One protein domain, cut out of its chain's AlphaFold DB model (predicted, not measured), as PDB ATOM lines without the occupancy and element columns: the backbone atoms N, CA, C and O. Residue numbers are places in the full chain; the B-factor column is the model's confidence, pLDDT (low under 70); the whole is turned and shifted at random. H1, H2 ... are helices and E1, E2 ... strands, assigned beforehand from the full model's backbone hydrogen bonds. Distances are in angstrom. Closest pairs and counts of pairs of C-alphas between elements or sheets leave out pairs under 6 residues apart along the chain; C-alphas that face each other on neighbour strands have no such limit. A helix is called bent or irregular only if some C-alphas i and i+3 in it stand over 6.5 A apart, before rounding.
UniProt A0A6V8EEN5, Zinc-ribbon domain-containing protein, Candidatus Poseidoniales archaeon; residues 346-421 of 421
ATOM      1  N   ASP A 346      40.634   9.623   5.652       71.88
ATOM      2  CA  ASP A 346      39.476   9.606   6.558       71.88
ATOM      3  C   ASP A 346      39.214  10.975   7.225       71.88
ATOM      4  O   ASP A 346      38.083  11.296   7.591       71.88
ATOM      5  N   GLY A 347      40.240  11.825   7.346       81.25
ATOM      6  CA  GLY A 347      40.139  13.159   7.935       81.25
ATOM      7  C   GLY A 347      39.642  14.256   6.983       81.25
ATOM      8  O   GLY A 347      39.349  15.361   7.452       81.25
ATOM      9  N   LYS A 348      39.506  13.989   5.671       84.75
ATOM     10  CA  LYS A 348      39.121  15.012   4.671       84.75
ATOM     11  C   LYS A 348      37.777  15.669   4.998       84.75
ATOM     12  O   LYS A 348      37.610  16.873   4.816       84.75
ATOM     13  N   VAL A 349      36.824  14.881   5.494       86.75
ATOM     14  CA  VAL A 349      35.448  15.306   5.790       86.75
ATOM     15  C   VAL A 349      35.394  16.343   6.907       86.75
ATOM     16  O   VAL A 349      34.820  17.418   6.727       86.75
ATOM     17  N   ASP A 350      35.996  16.043   8.057       85.81
ATOM     18  CA  ASP A 350      35.944  16.944   9.211       85.81
ATOM     19  C   ASP A 350      36.863  18.162   9.017       85.81
ATOM     20  O   ASP A 350      36.500  19.260   9.442       85.81
ATOM     21  N   TRP A 351      37.969  18.021   8.271       88.69
ATOM     22  CA  TRP A 351      38.754  19.167   7.798       88.69
ATOM     23  C   TRP A 351      37.943  20.081   6.871       88.69
ATOM     24  O   TRP A 351      37.911  21.288   7.091       88.69
ATOM     25  N   PHE A 352      37.239  19.544   5.869       87.94
ATOM     26  CA  PHE A 352      36.478  20.375   4.930       87.94
ATOM     27  C   PHE A 352      35.384  21.182   5.644       87.94
ATOM     28  O   PHE A 352      35.201  22.371   5.372       87.94
ATOM     29  N   LEU A 353      34.704  20.554   6.609       86.50
ATOM     30  CA  LEU A 353      33.683  21.190   7.444       86.50
ATOM     31  C   LEU A 353      34.252  22.233   8.424       86.50
ATOM     32  O   LEU A 353      33.527  23.160   8.789       86.50
ATOM     33  N   ALA A 354      35.511  22.110   8.849       84.44
ATOM     34  CA  ALA A 354      36.179  23.106   9.685       84.44
ATOM     35  C   ALA A 354      36.745  24.277   8.863       84.44
ATOM     36  O   ALA A 354      36.455  25.438   9.153       84.44
ATOM     37  N   ASP A 355      37.523  23.962   7.826       81.88
ATOM     38  CA  ASP A 355      38.497  24.876   7.230       81.88
ATOM     39  C   ASP A 355      38.198  25.282   5.782       81.88
ATOM     40  O   ASP A 355      38.824  26.232   5.315       81.88
ATOM     41  N   ALA A 356      37.287  24.619   5.052       83.69
ATOM     42  CA  ALA A 356      37.128  24.821   3.600       83.69
ATOM     43  C   ALA A 356      35.724  25.238   3.116       83.69
ATOM     44  O   ALA A 356      35.543  25.479   1.921       83.69
ATOM     45  N   LEU A 357      34.738  25.414   4.003       83.25
ATOM     46  CA  LEU A 357      33.383  25.870   3.628       83.25
ATOM     47  C   LEU A 357      33.308  27.306   3.059       83.25
ATOM     48  O   LEU A 357      32.257  27.714   2.564       83.25
ATOM     49  N   ASP A 358      34.400  28.070   3.097       79.69
ATOM     50  CA  ASP A 358      34.561  29.367   2.422       79.69
ATOM     51  C   ASP A 358      34.982  29.246   0.944       79.69
ATOM     52  O   ASP A 358      34.955  30.237   0.215       79.69
ATOM     53  N   THR A 359      35.348  28.044   0.488       81.50
ATOM     54  CA  THR A 359      35.628  27.755  -0.930       81.50
ATOM     55  C   THR A 359      34.355  27.489  -1.743       81.50
ATOM     56  O   THR A 359      34.376  27.601  -2.971       81.50
ATOM     57  N   VAL A 360      33.236  27.183  -1.070       83.19
ATOM     58  CA  VAL A 360      31.930  26.917  -1.692       83.19
ATOM     59  C   VAL A 360      31.417  28.167  -2.406       83.19
ATOM     60  O   VAL A 360      31.361  29.258  -1.835       83.19
ATOM     61  N   PHE A 361      31.005  28.014  -3.665       78.62
ATOM     62  CA  PHE A 361      30.464  29.120  -4.452       78.62
ATOM     63  C   PHE A 361      29.074  29.547  -3.948       78.62
ATOM     64  O   PHE A 361      28.138  28.751  -3.939       78.62
ATOM     65  N   ASP A 362      28.932  30.823  -3.573       76.19
ATOM     66  CA  ASP A 362      27.640  31.446  -3.260       76.19
ATOM     67  C   ASP A 362      27.011  32.053  -4.535       76.19
ATOM     68  O   ASP A 362      27.464  33.113  -4.989       76.19
ATOM     69  N   PRO A 363      25.958  31.439  -5.115       65.12
ATOM     70  CA  PRO A 363      25.296  31.951  -6.315       65.12
ATOM     71  C   PRO A 363      24.522  33.257  -6.073       65.12
ATOM     72  O   PRO A 363      24.187  33.945  -7.036       65.12
ATOM     73  N   HIS A 364      24.250  33.619  -4.815       64.88
ATOM     74  CA  HIS A 364      23.545  34.844  -4.439       64.88
ATOM     75  C   HIS A 364      24.495  36.000  -4.081       64.88
ATOM     76  O   HIS A 364      24.031  37.115  -3.848       64.88
ATOM     77  N   GLY A 365      25.815  35.766  -4.052       62.59
ATOM     78  CA  GLY A 365      26.823  36.812  -3.841       62.59
ATOM     79  C   GLY A 365      26.749  37.514  -2.478       62.59
ATOM     80  O   GLY A 365      27.208  38.645  -2.346       62.59
ATOM     81  N   THR A 366      26.177  36.864  -1.463       61.41
ATOM     82  CA  THR A 366      25.962  37.424  -0.117       61.41
ATOM     83  C   THR A 366      27.245  37.545   0.707       61.41
ATOM     84  O   THR A 366      27.250  38.225   1.733       61.41
ATOM     85  N   GLY A 367      28.316  36.857   0.291       61.94
ATOM     86  CA  GLY A 367      29.614  36.841   0.974       61.94
ATOM     87  C   GLY A 367      29.616  36.076   2.303       61.94
ATOM     88  O   GLY A 367      30.576  36.176   3.066       61.94
ATOM     89  N   LYS A 368      28.548  35.329   2.613       74.56
ATOM     90  CA  LYS A 368      28.402  34.587   3.870       74.56
ATOM     91  C   LYS A 368      28.902  33.155   3.706       74.56
ATOM     92  O   LYS A 368      28.254  32.338   3.062       74.56
ATOM     93  N   VAL A 369      30.024  32.848   4.355       78.38
ATOM     94  CA  VAL A 369      30.564  31.485   4.470       78.38
ATOM     95  C   VAL A 369      29.515  30.549   5.086       78.38
ATOM     96  O   VAL A 369      28.905  30.874   6.113       78.38
ATOM     97  N   LEU A 370      29.304  29.386   4.463       82.06
ATOM     98  CA  LEU A 370      28.398  28.360   4.977       82.06
ATOM     99  C   LEU A 370      28.935  27.777   6.290       82.06
ATOM    100  O   LEU A 370      30.138  27.615   6.475       82.06
ATOM    101  N   LYS A 371      28.037  27.425   7.214       86.69
ATOM    102  CA  LYS A 371      28.393  26.765   8.479       86.69
ATOM    103  C   LYS A 371      27.989  25.289   8.404       86.69
ATOM    104  O   LYS A 371      26.936  25.010   7.831       86.69
ATOM    105  N   PRO A 372      28.707  24.349   9.050       85.69
ATOM    106  CA  PRO A 372      28.369  22.921   8.991       85.69
ATOM    107  C   PRO A 372      26.918  22.632   9.390       85.69
ATOM    108  O   PRO A 372      26.227  21.849   8.750       85.69
ATOM    109  N   LYS A 373      26.424  23.335  10.417       87.00
ATOM    110  CA  LYS A 373      25.064  23.190  10.957       87.00
ATOM    111  C   LYS A 373      23.994  23.997  10.199       87.00
ATOM    112  O   LYS A 373      22.843  23.990  10.632       87.00
ATOM    113  N   THR A 374      24.336  24.690   9.107       86.44
ATOM    114  CA  THR A 374      23.351  25.360   8.242       86.44
ATOM    115  C   THR A 374      22.434  24.317   7.613       86.44
ATOM    116  O   THR A 374      22.905  23.334   7.045       86.44
ATOM    117  N   ILE A 375      21.124  24.543   7.714       86.19
ATOM    118  CA  ILE A 375      20.088  23.699   7.114       86.19
ATOM    119  C   ILE A 375      19.885  24.142   5.662       86.19
ATOM    120  O   ILE A 375      19.591  25.310   5.412       86.19
ATOM    121  N   LEU A 376      20.058  23.208   4.730       83.31
ATOM    122  CA  LEU A 376      19.961  23.405   3.280       83.31
ATOM    123  C   LEU A 376      18.542  23.190   2.749       83.31
ATOM    124  O   LEU A 376      18.141  23.869   1.805       83.31
ATOM    125  N   ALA A 377      17.804  22.257   3.357       82.19
ATOM    126  CA  ALA A 377      16.438  21.888   2.994       82.19
ATOM    127  C   ALA A 377      15.668  21.345   4.212       82.19
ATOM    128  O   ALA A 377      16.269  20.850   5.173       82.19
ATOM    129  N   ARG A 378      14.332  21.435   4.178       83.94
ATOM    130  CA  ARG A 378      13.423  20.979   5.244       83.94
ATOM    131  C   ARG A 378      12.218  20.250   4.650       83.94
ATOM    132  O   ARG A 378      11.638  20.748   3.691       83.94
ATOM    133  N   SER A 379      11.809  19.140   5.258       77.69
ATOM    134  CA  SER A 379      10.518  18.480   5.021       77.69
ATOM    135  C   SER A 379       9.803  18.211   6.353       77.69
ATOM    136  O   SER A 379      10.288  18.607   7.416       77.69
ATOM    137  N   ALA A 380       8.648  17.542   6.311       69.31
ATOM    138  CA  ALA A 380       7.989  17.032   7.516       69.31
ATOM    139  C   ALA A 380       8.803  15.916   8.207       69.31
ATOM    140  O   ALA A 380       8.684  15.716   9.413       69.31
ATOM    141  N   ASP A 381       9.646  15.222   7.442       62.03
ATOM    142  CA  ASP A 381      10.395  14.026   7.839       62.03
ATOM    143  C   ASP A 381      11.811  14.351   8.344       62.03
ATOM    144  O   ASP A 381      12.431  13.536   9.027       62.03
ATOM    145  N   GLY A 382      12.349  15.542   8.039       78.94
ATOM    146  CA  GLY A 382      13.691  15.921   8.479       78.94
ATOM    147  C   GLY A 382      14.201  17.287   8.012       78.94
ATOM    148  O   GLY A 382      13.530  18.059   7.331       78.94
ATOM    149  N   ASN A 383      15.443  17.590   8.403       86.69
ATOM    150  CA  ASN A 383      16.187  18.777   7.972       86.69
ATOM    151  C   ASN A 383      17.569  18.330   7.482       86.69
ATOM    152  O   ASN A 383      18.322  17.768   8.276       86.69
ATOM    153  N   VAL A 384      17.915  18.616   6.226       86.31
ATOM    154  CA  VAL A 384      19.237  18.314   5.649       86.31
ATOM    155  C   VAL A 384      20.196  19.462   5.958       86.31
ATOM    156  O   VAL A 384      19.842  20.622   5.737       86.31
ATOM    157  N   ARG A 385      21.410  19.176   6.443       89.69
ATOM    158  CA  ARG A 385      22.446  20.185   6.737       89.69
ATOM    159  C   ARG A 385      23.675  20.016   5.848       89.69
ATOM    160  O   ARG A 385      23.921  18.939   5.314       89.69
ATOM    161  N   VAL A 386      24.500  21.063   5.773       88.75
ATOM    162  CA  VAL A 386      25.802  21.044   5.072       88.75
ATOM    163  C   VAL A 386      26.679  19.875   5.545       88.75
ATOM    164  O   VAL A 386      27.208  19.135   4.722       88.75
ATOM    165  N   GLN A 387      26.776  19.660   6.862       88.50
ATOM    166  CA  GLN A 387      27.513  18.529   7.450       88.50
ATOM    167  C   GLN A 387      27.007  17.146   7.007       88.50
ATOM    168  O   GLN A 387      27.799  16.211   6.937       88.50
ATOM    169  N   ASP A 388      25.707  17.015   6.728       88.50
ATOM    170  CA  ASP A 388      25.075  15.732   6.423       88.50
ATOM    171  C   ASP A 388      25.312  15.395   4.944       88.50
ATOM    172  O   ASP A 388      25.692  14.273   4.629       88.50
ATOM    173  N   VAL A 389      25.212  16.397   4.056       89.00
ATOM    174  CA  VAL A 389      25.574  16.281   2.631       89.00
ATOM    175  C   VAL A 389      27.031  15.850   2.461       89.00
ATOM    176  O   VAL A 389      27.282  14.879   1.760       89.00
ATOM    177  N   VAL A 390      27.988  16.514   3.121       90.00
ATOM    178  CA  VAL A 390      29.418  16.166   2.974       90.00
ATOM    179  C   VAL A 390      29.708  14.753   3.491       90.00
ATOM    180  O   VAL A 390      30.453  14.014   2.852       90.00
ATOM    181  N   LYS A 391      29.106  14.349   4.620       89.56
ATOM    182  CA  LYS A 391      29.309  13.007   5.189       89.56
ATOM    183  C   LYS A 391      28.708  11.916   4.296       89.56
ATOM    184  O   LYS A 391      29.439  11.002   3.935       89.56
ATOM    185  N   ILE A 392      27.450  12.054   3.872       89.31
ATOM    186  CA  ILE A 392      26.782  11.081   2.986       89.31
ATOM    187  C   ILE A 392      27.476  11.008   1.618       89.31
ATOM    188  O   ILE A 392      27.718   9.919   1.111       89.31
ATOM    189  N   TYR A 393      27.875  12.146   1.041       90.50
ATOM    190  CA  TYR A 393      28.618  12.156  -0.221       90.50
ATOM    191  C   TYR A 393      29.959  11.411  -0.108       90.50
ATOM    192  O   TYR A 393      30.334  10.667  -1.011       90.50
ATOM    193  N   SER A 394      30.667  11.560   1.018       88.69
ATOM    194  CA  SER A 394      31.953  10.886   1.239       88.69
ATOM    195  C   SER A 394      31.860   9.365   1.421       88.69
ATOM    196  O   SER A 394      32.855   8.680   1.195       88.69
ATOM    197  N   THR A 395      30.697   8.837   1.821       87.00
ATOM    198  CA  THR A 395      30.467   7.395   2.014       87.00
ATOM    199  C   THR A 395      29.775   6.739   0.822       87.00
ATOM    200  O   THR A 395      30.164   5.642   0.426       87.00
ATOM    201  N   ASP A 396      28.781   7.412   0.240       84.94
ATOM    202  CA  ASP A 396      27.795   6.824  -0.677       84.94
ATOM    203  C   ASP A 396      27.665   7.589  -2.018       84.94
ATOM    204  O   ASP A 396      26.849   7.230  -2.868       84.94
ATOM    205  N   GLY A 397      28.470   8.638  -2.238       86.94
ATOM    206  CA  GLY A 397      28.509   9.413  -3.484       86.94
ATOM    207  C   GLY A 397      27.261  10.268  -3.746       86.94
ATOM    208  O   GLY A 397      26.536  10.647  -2.826       86.94
ATOM    209  N   GLU A 398      27.007  10.602  -5.019       84.50
ATOM    210  CA  GLU A 398      25.799  11.351  -5.415       84.50
ATOM    211  C   GLU A 398      24.512  10.537  -5.188       84.50
ATOM    212  O   GLU A 398      23.505  11.105  -4.768       84.50
ATOM    213  N   ASP A 399      24.560   9.214  -5.395       83.12
ATOM    214  CA  ASP A 399      23.411   8.304  -5.269       83.12
ATOM    215  C   ASP A 399      22.909   8.155  -3.817       83.12
ATOM    216  O   ASP A 399      21.731   7.876  -3.591       83.12
ATOM    217  N   GLY A 400      23.774   8.373  -2.817       82.69
ATOM    218  CA  GLY A 400      23.382   8.392  -1.404       82.69
ATOM    219  C   GLY A 400      22.625   9.655  -0.973       82.69
ATOM    220  O   GLY A 400      21.954   9.663   0.064       82.69
ATOM    221  N   LEU A 401      22.708  10.747  -1.743       86.44
ATOM    222  CA  LEU A 401      22.101  12.026  -1.379       86.44
ATOM    223  C   LEU A 401      20.596  12.037  -1.669       86.44
ATOM    224  O   LEU A 401      20.163  12.051  -2.818       86.44
ATOM    225  N   SER A 402      19.793  12.118  -0.602       85.12
ATOM    226  CA  SER A 402      18.329  12.229  -0.700       85.12
ATOM    227  C   SER A 402      17.866  13.337  -1.659       85.12
ATOM    228  O   SER A 402      18.447  14.423  -1.691       85.12
ATOM    229  N   GLU A 403      16.748  13.116  -2.362       83.44
ATOM    230  CA  GLU A 403      16.119  14.113  -3.250       83.44
ATOM    231  C   GLU A 403      15.896  15.469  -2.555       83.44
ATOM    232  O   GLU A 403      16.039  16.529  -3.164       83.44
ATOM    233  N   LEU A 404      15.628  15.450  -1.242       84.94
ATOM    234  CA  LEU A 404      15.490  16.646  -0.416       84.94
ATOM    235  C   LEU A 404      16.777  17.492  -0.381       84.94
ATOM    236  O   LEU A 404      16.686  18.718  -0.402       84.94
ATOM    237  N   ALA A 405      17.965  16.881  -0.380       85.12
ATOM    238  CA  ALA A 405      19.234  17.604  -0.476       85.12
ATOM    239  C   ALA A 405      19.367  18.327  -1.826       85.12
ATOM    240  O   ALA A 405      19.779  19.489  -1.870       85.12
ATOM    241  N   TRP A 406      18.952  17.680  -2.918       85.62
ATOM    242  CA  TRP A 406      18.999  18.231  -4.275       85.62
ATOM    243  C   TRP A 406      18.028  19.400  -4.518       85.62
ATOM    244  O   TRP A 406      18.209  20.147  -5.477       85.62
ATOM    245  N   THR A 407      17.061  19.642  -3.621       84.81
ATOM    246  CA  THR A 407      16.233  20.868  -3.659       84.81
ATOM    247  C   THR A 407      17.025  22.153  -3.377       84.81
ATOM    248  O   THR A 407      16.567  23.242  -3.722       84.81
ATOM    249  N   SER A 408      18.213  22.049  -2.766       82.38
ATOM    250  CA  SER A 408      19.056  23.199  -2.433       82.38
ATOM    251  C   SER A 408      20.148  23.411  -3.493       82.38
ATOM    252  O   SER A 408      20.972  22.516  -3.694       82.38
ATOM    253  N   PRO A 409      20.251  24.594  -4.138       81.69
ATOM    254  CA  PRO A 409      21.270  24.842  -5.166       81.69
ATOM    255  C   PRO A 409      22.701  24.785  -4.608       81.69
ATOM    256  O   PRO A 409      23.646  24.518  -5.346       81.69
ATOM    257  N   PHE A 410      22.868  24.986  -3.297       84.75
ATOM    258  CA  PHE A 410      24.154  24.861  -2.612       84.75
ATOM    259  C   PHE A 410      24.698  23.430  -2.591       84.75
ATOM    260  O   PHE A 410      25.914  23.272  -2.563       84.75
ATOM    261  N   THR A 411      23.850  22.396  -2.638       87.56
ATOM    262  CA  THR A 411      24.279  20.987  -2.563       87.56
ATOM    263  C   THR A 411      25.295  20.652  -3.652       87.56
ATOM    264  O   THR A 411      26.350  20.097  -3.354       87.56
ATOM    265  N   LYS A 412      25.059  21.115  -4.887       87.12
ATOM    266  CA  LYS A 412      26.014  20.937  -5.986       87.12
ATOM    267  C   LYS A 412      27.330  21.691  -5.758       87.12
ATOM    268  O   LYS A 412      28.396  21.122  -5.954       87.12
ATOM    269  N   TYR A 413      27.275  22.946  -5.307       87.38
ATOM    270  CA  TYR A 413      28.486  23.739  -5.052       87.38
ATOM    271  C   TYR A 413      29.302  23.230  -3.855       87.38
ATOM    272  O   TYR A 413      30.508  23.458  -3.804       87.38
ATOM    273  N   ILE A 414      28.669  22.538  -2.902       88.38
ATOM    274  CA  ILE A 414      29.343  21.853  -1.792       88.38
ATOM    275  C   ILE A 414      30.131  20.644  -2.315       88.38
ATOM    276  O   ILE A 414      31.291  20.497  -1.943       88.38
ATOM    277  N   ILE A 415      29.545  19.841  -3.211       89.19
ATOM    278  CA  ILE A 415      30.223  18.712  -3.877       89.19
ATOM    279  C   ILE A 415      31.386  19.222  -4.744       89.19
ATOM    280  O   ILE A 415      32.530  18.837  -4.521       89.19
ATOM    281  N   GLU A 416      31.129  20.179  -5.647       87.69
ATOM    282  CA  GLU A 416      32.158  20.776  -6.519       87.69
ATOM    283  C   GLU A 416      33.337  21.377  -5.723       87.69
ATOM    284  O   GLU A 416      34.475  21.357  -6.194       87.69
ATOM    285  N   ALA A 417      33.091  21.904  -4.517       86.69
ATOM    286  CA  ALA A 417      34.134  22.405  -3.622       86.69
ATOM    287  C   ALA A 417      34.856  21.290  -2.846       86.69
ATOM    288  O   ALA A 417      36.071  21.379  -2.656       86.69
ATOM    289  N   PHE A 418      34.144  20.241  -2.418       88.38
ATOM    290  CA  PHE A 418      34.721  19.085  -1.725       88.38
ATOM    291  C   PHE A 418      35.652  18.276  -2.637       88.38
ATOM    292  O   PHE A 418      36.713  17.846  -2.188       88.38
ATOM    293  N   ASP A 419      35.315  18.136  -3.919       86.50
ATOM    294  CA  ASP A 419      36.161  17.470  -4.921       86.50
ATOM    295  C   ASP A 419      37.355  18.328  -5.366       86.50
ATOM    296  O   ASP A 419      38.391  17.801  -5.777       86.50
ATOM    297  N   ALA A 420      37.237  19.657  -5.281       84.00
ATOM    298  CA  ALA A 420      38.298  20.591  -5.657       84.00
ATOM    299  C   ALA A 420      39.385  20.794  -4.580       84.00
ATOM    300  O   ALA A 420      40.412  21.415  -4.889       84.00
ATOM    301  N   CYS A 421      39.157  20.302  -3.356       80.06
ATOM    302  CA  CYS A 421      40.072  20.378  -2.211       80.06
ATOM    303  C   CYS A 421      40.820  19.060  -1.962       80.06
ATOM    304  O   CYS A 421      41.987  19.147  -1.524       80.06
TER     305      CYS A 421
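Overview. This is residues 346 to 421 of the 421 residues of the protein "Zinc-ribbon domain-containing protein" of Candidatus Poseidoniales archaeon (UniProt A0A6V8EEN5). What does a first look show? Two helices of similar length, H1 and H2, lie side by side and run opposite ways, and H4 crosses H2 steeply and packs on it. A small hairpin of strands E1 and E2 leads straight into H2, with the short helix H3 packed on the hairpin and a long loop, residues 357 to 374, joining H1 to E1. What are the make-up and size? The printed part has 76 residues, mostly helix by class, with four named helices and two named strands in the order H1, E1, E2, H2, H3, H4; the sheet E1 - E2 is antiparallel. It is compact, with a radius of gyration of the C-alphas of 11.6 A and spans of 31 by 31 by 18 A.

Along the chain. Where does the first element lie? H1 is residues 346 to 356, 15.7 A long from C-alpha 346 at (39.476, 9.606, 6.558); it is irregular, with C-alphas 346 and 349 7.0 A apart. What follows the loop? E1 is residues 375 to 378, 7.4 A, and E2 is residues 383 to 385, 6.5 A. H2, residues 386 to 396, is 15.5 A long and begins at C-alpha 386, (25.802, 21.044, 5.072). Which elements come last? H3 is residues 403 to 406, 5.1 A. H4, residues 409 to 420, is 17.6 A long and ends at C-alpha 420, (38.298, 20.591, -5.657); it is neither bent nor irregular, but only just: C-alphas 409 and 412 are 6.2 A apart.

Arrangement. How do the longer helices stand? H1 and H2 touch, closest at the C-alphas of Val 349 and Lys 391, 6.6 A, with a shallow tilt of 26 degrees, opposite ways. H2 and H4 touch, closest at the C-alphas of Val 389 and Thr 411, 7.1 A, with a steep tilt of 58 degrees, the same way. H1 and H4 are close but not clearly touching, with the C-alphas of Phe 352 and Phe 418 closest at 7.0 A. What pairs the strands, and what is near them? In the hairpin E1 and E2, N 376 and O 384 are within hydrogen-bond range at 2.8 A, as are N 384 and O 377 at 3.0 A. The closest C-alphas of E1 and H3 are those of Ala 377 and Ala 405, 6.2 A apart. How do the helix backbones run? Each O i to N i+4 pair is within hydrogen-bond range in H2, 6 of 7 in H1 and 7 of 8 in H4; H3 is too short for such a pair. Which elements stay apart? H1 is apart from E2 and H3, and E2 is apart from H4.

Size, cuts and confidence. How far does it reach? The two C-alphas farthest apart, those of Ala 380 and Cys 421, are 33.7 A apart; residue 421 is the chain's last. Is it unbroken, and which link is long? The printed part has no cut, and the link from H1 to E1, 18 residues, is long. Where is confidence low? The model's mean pLDDT over the printed part is 82.9, and residues 363 to 367 and 380 to 381 are under 70.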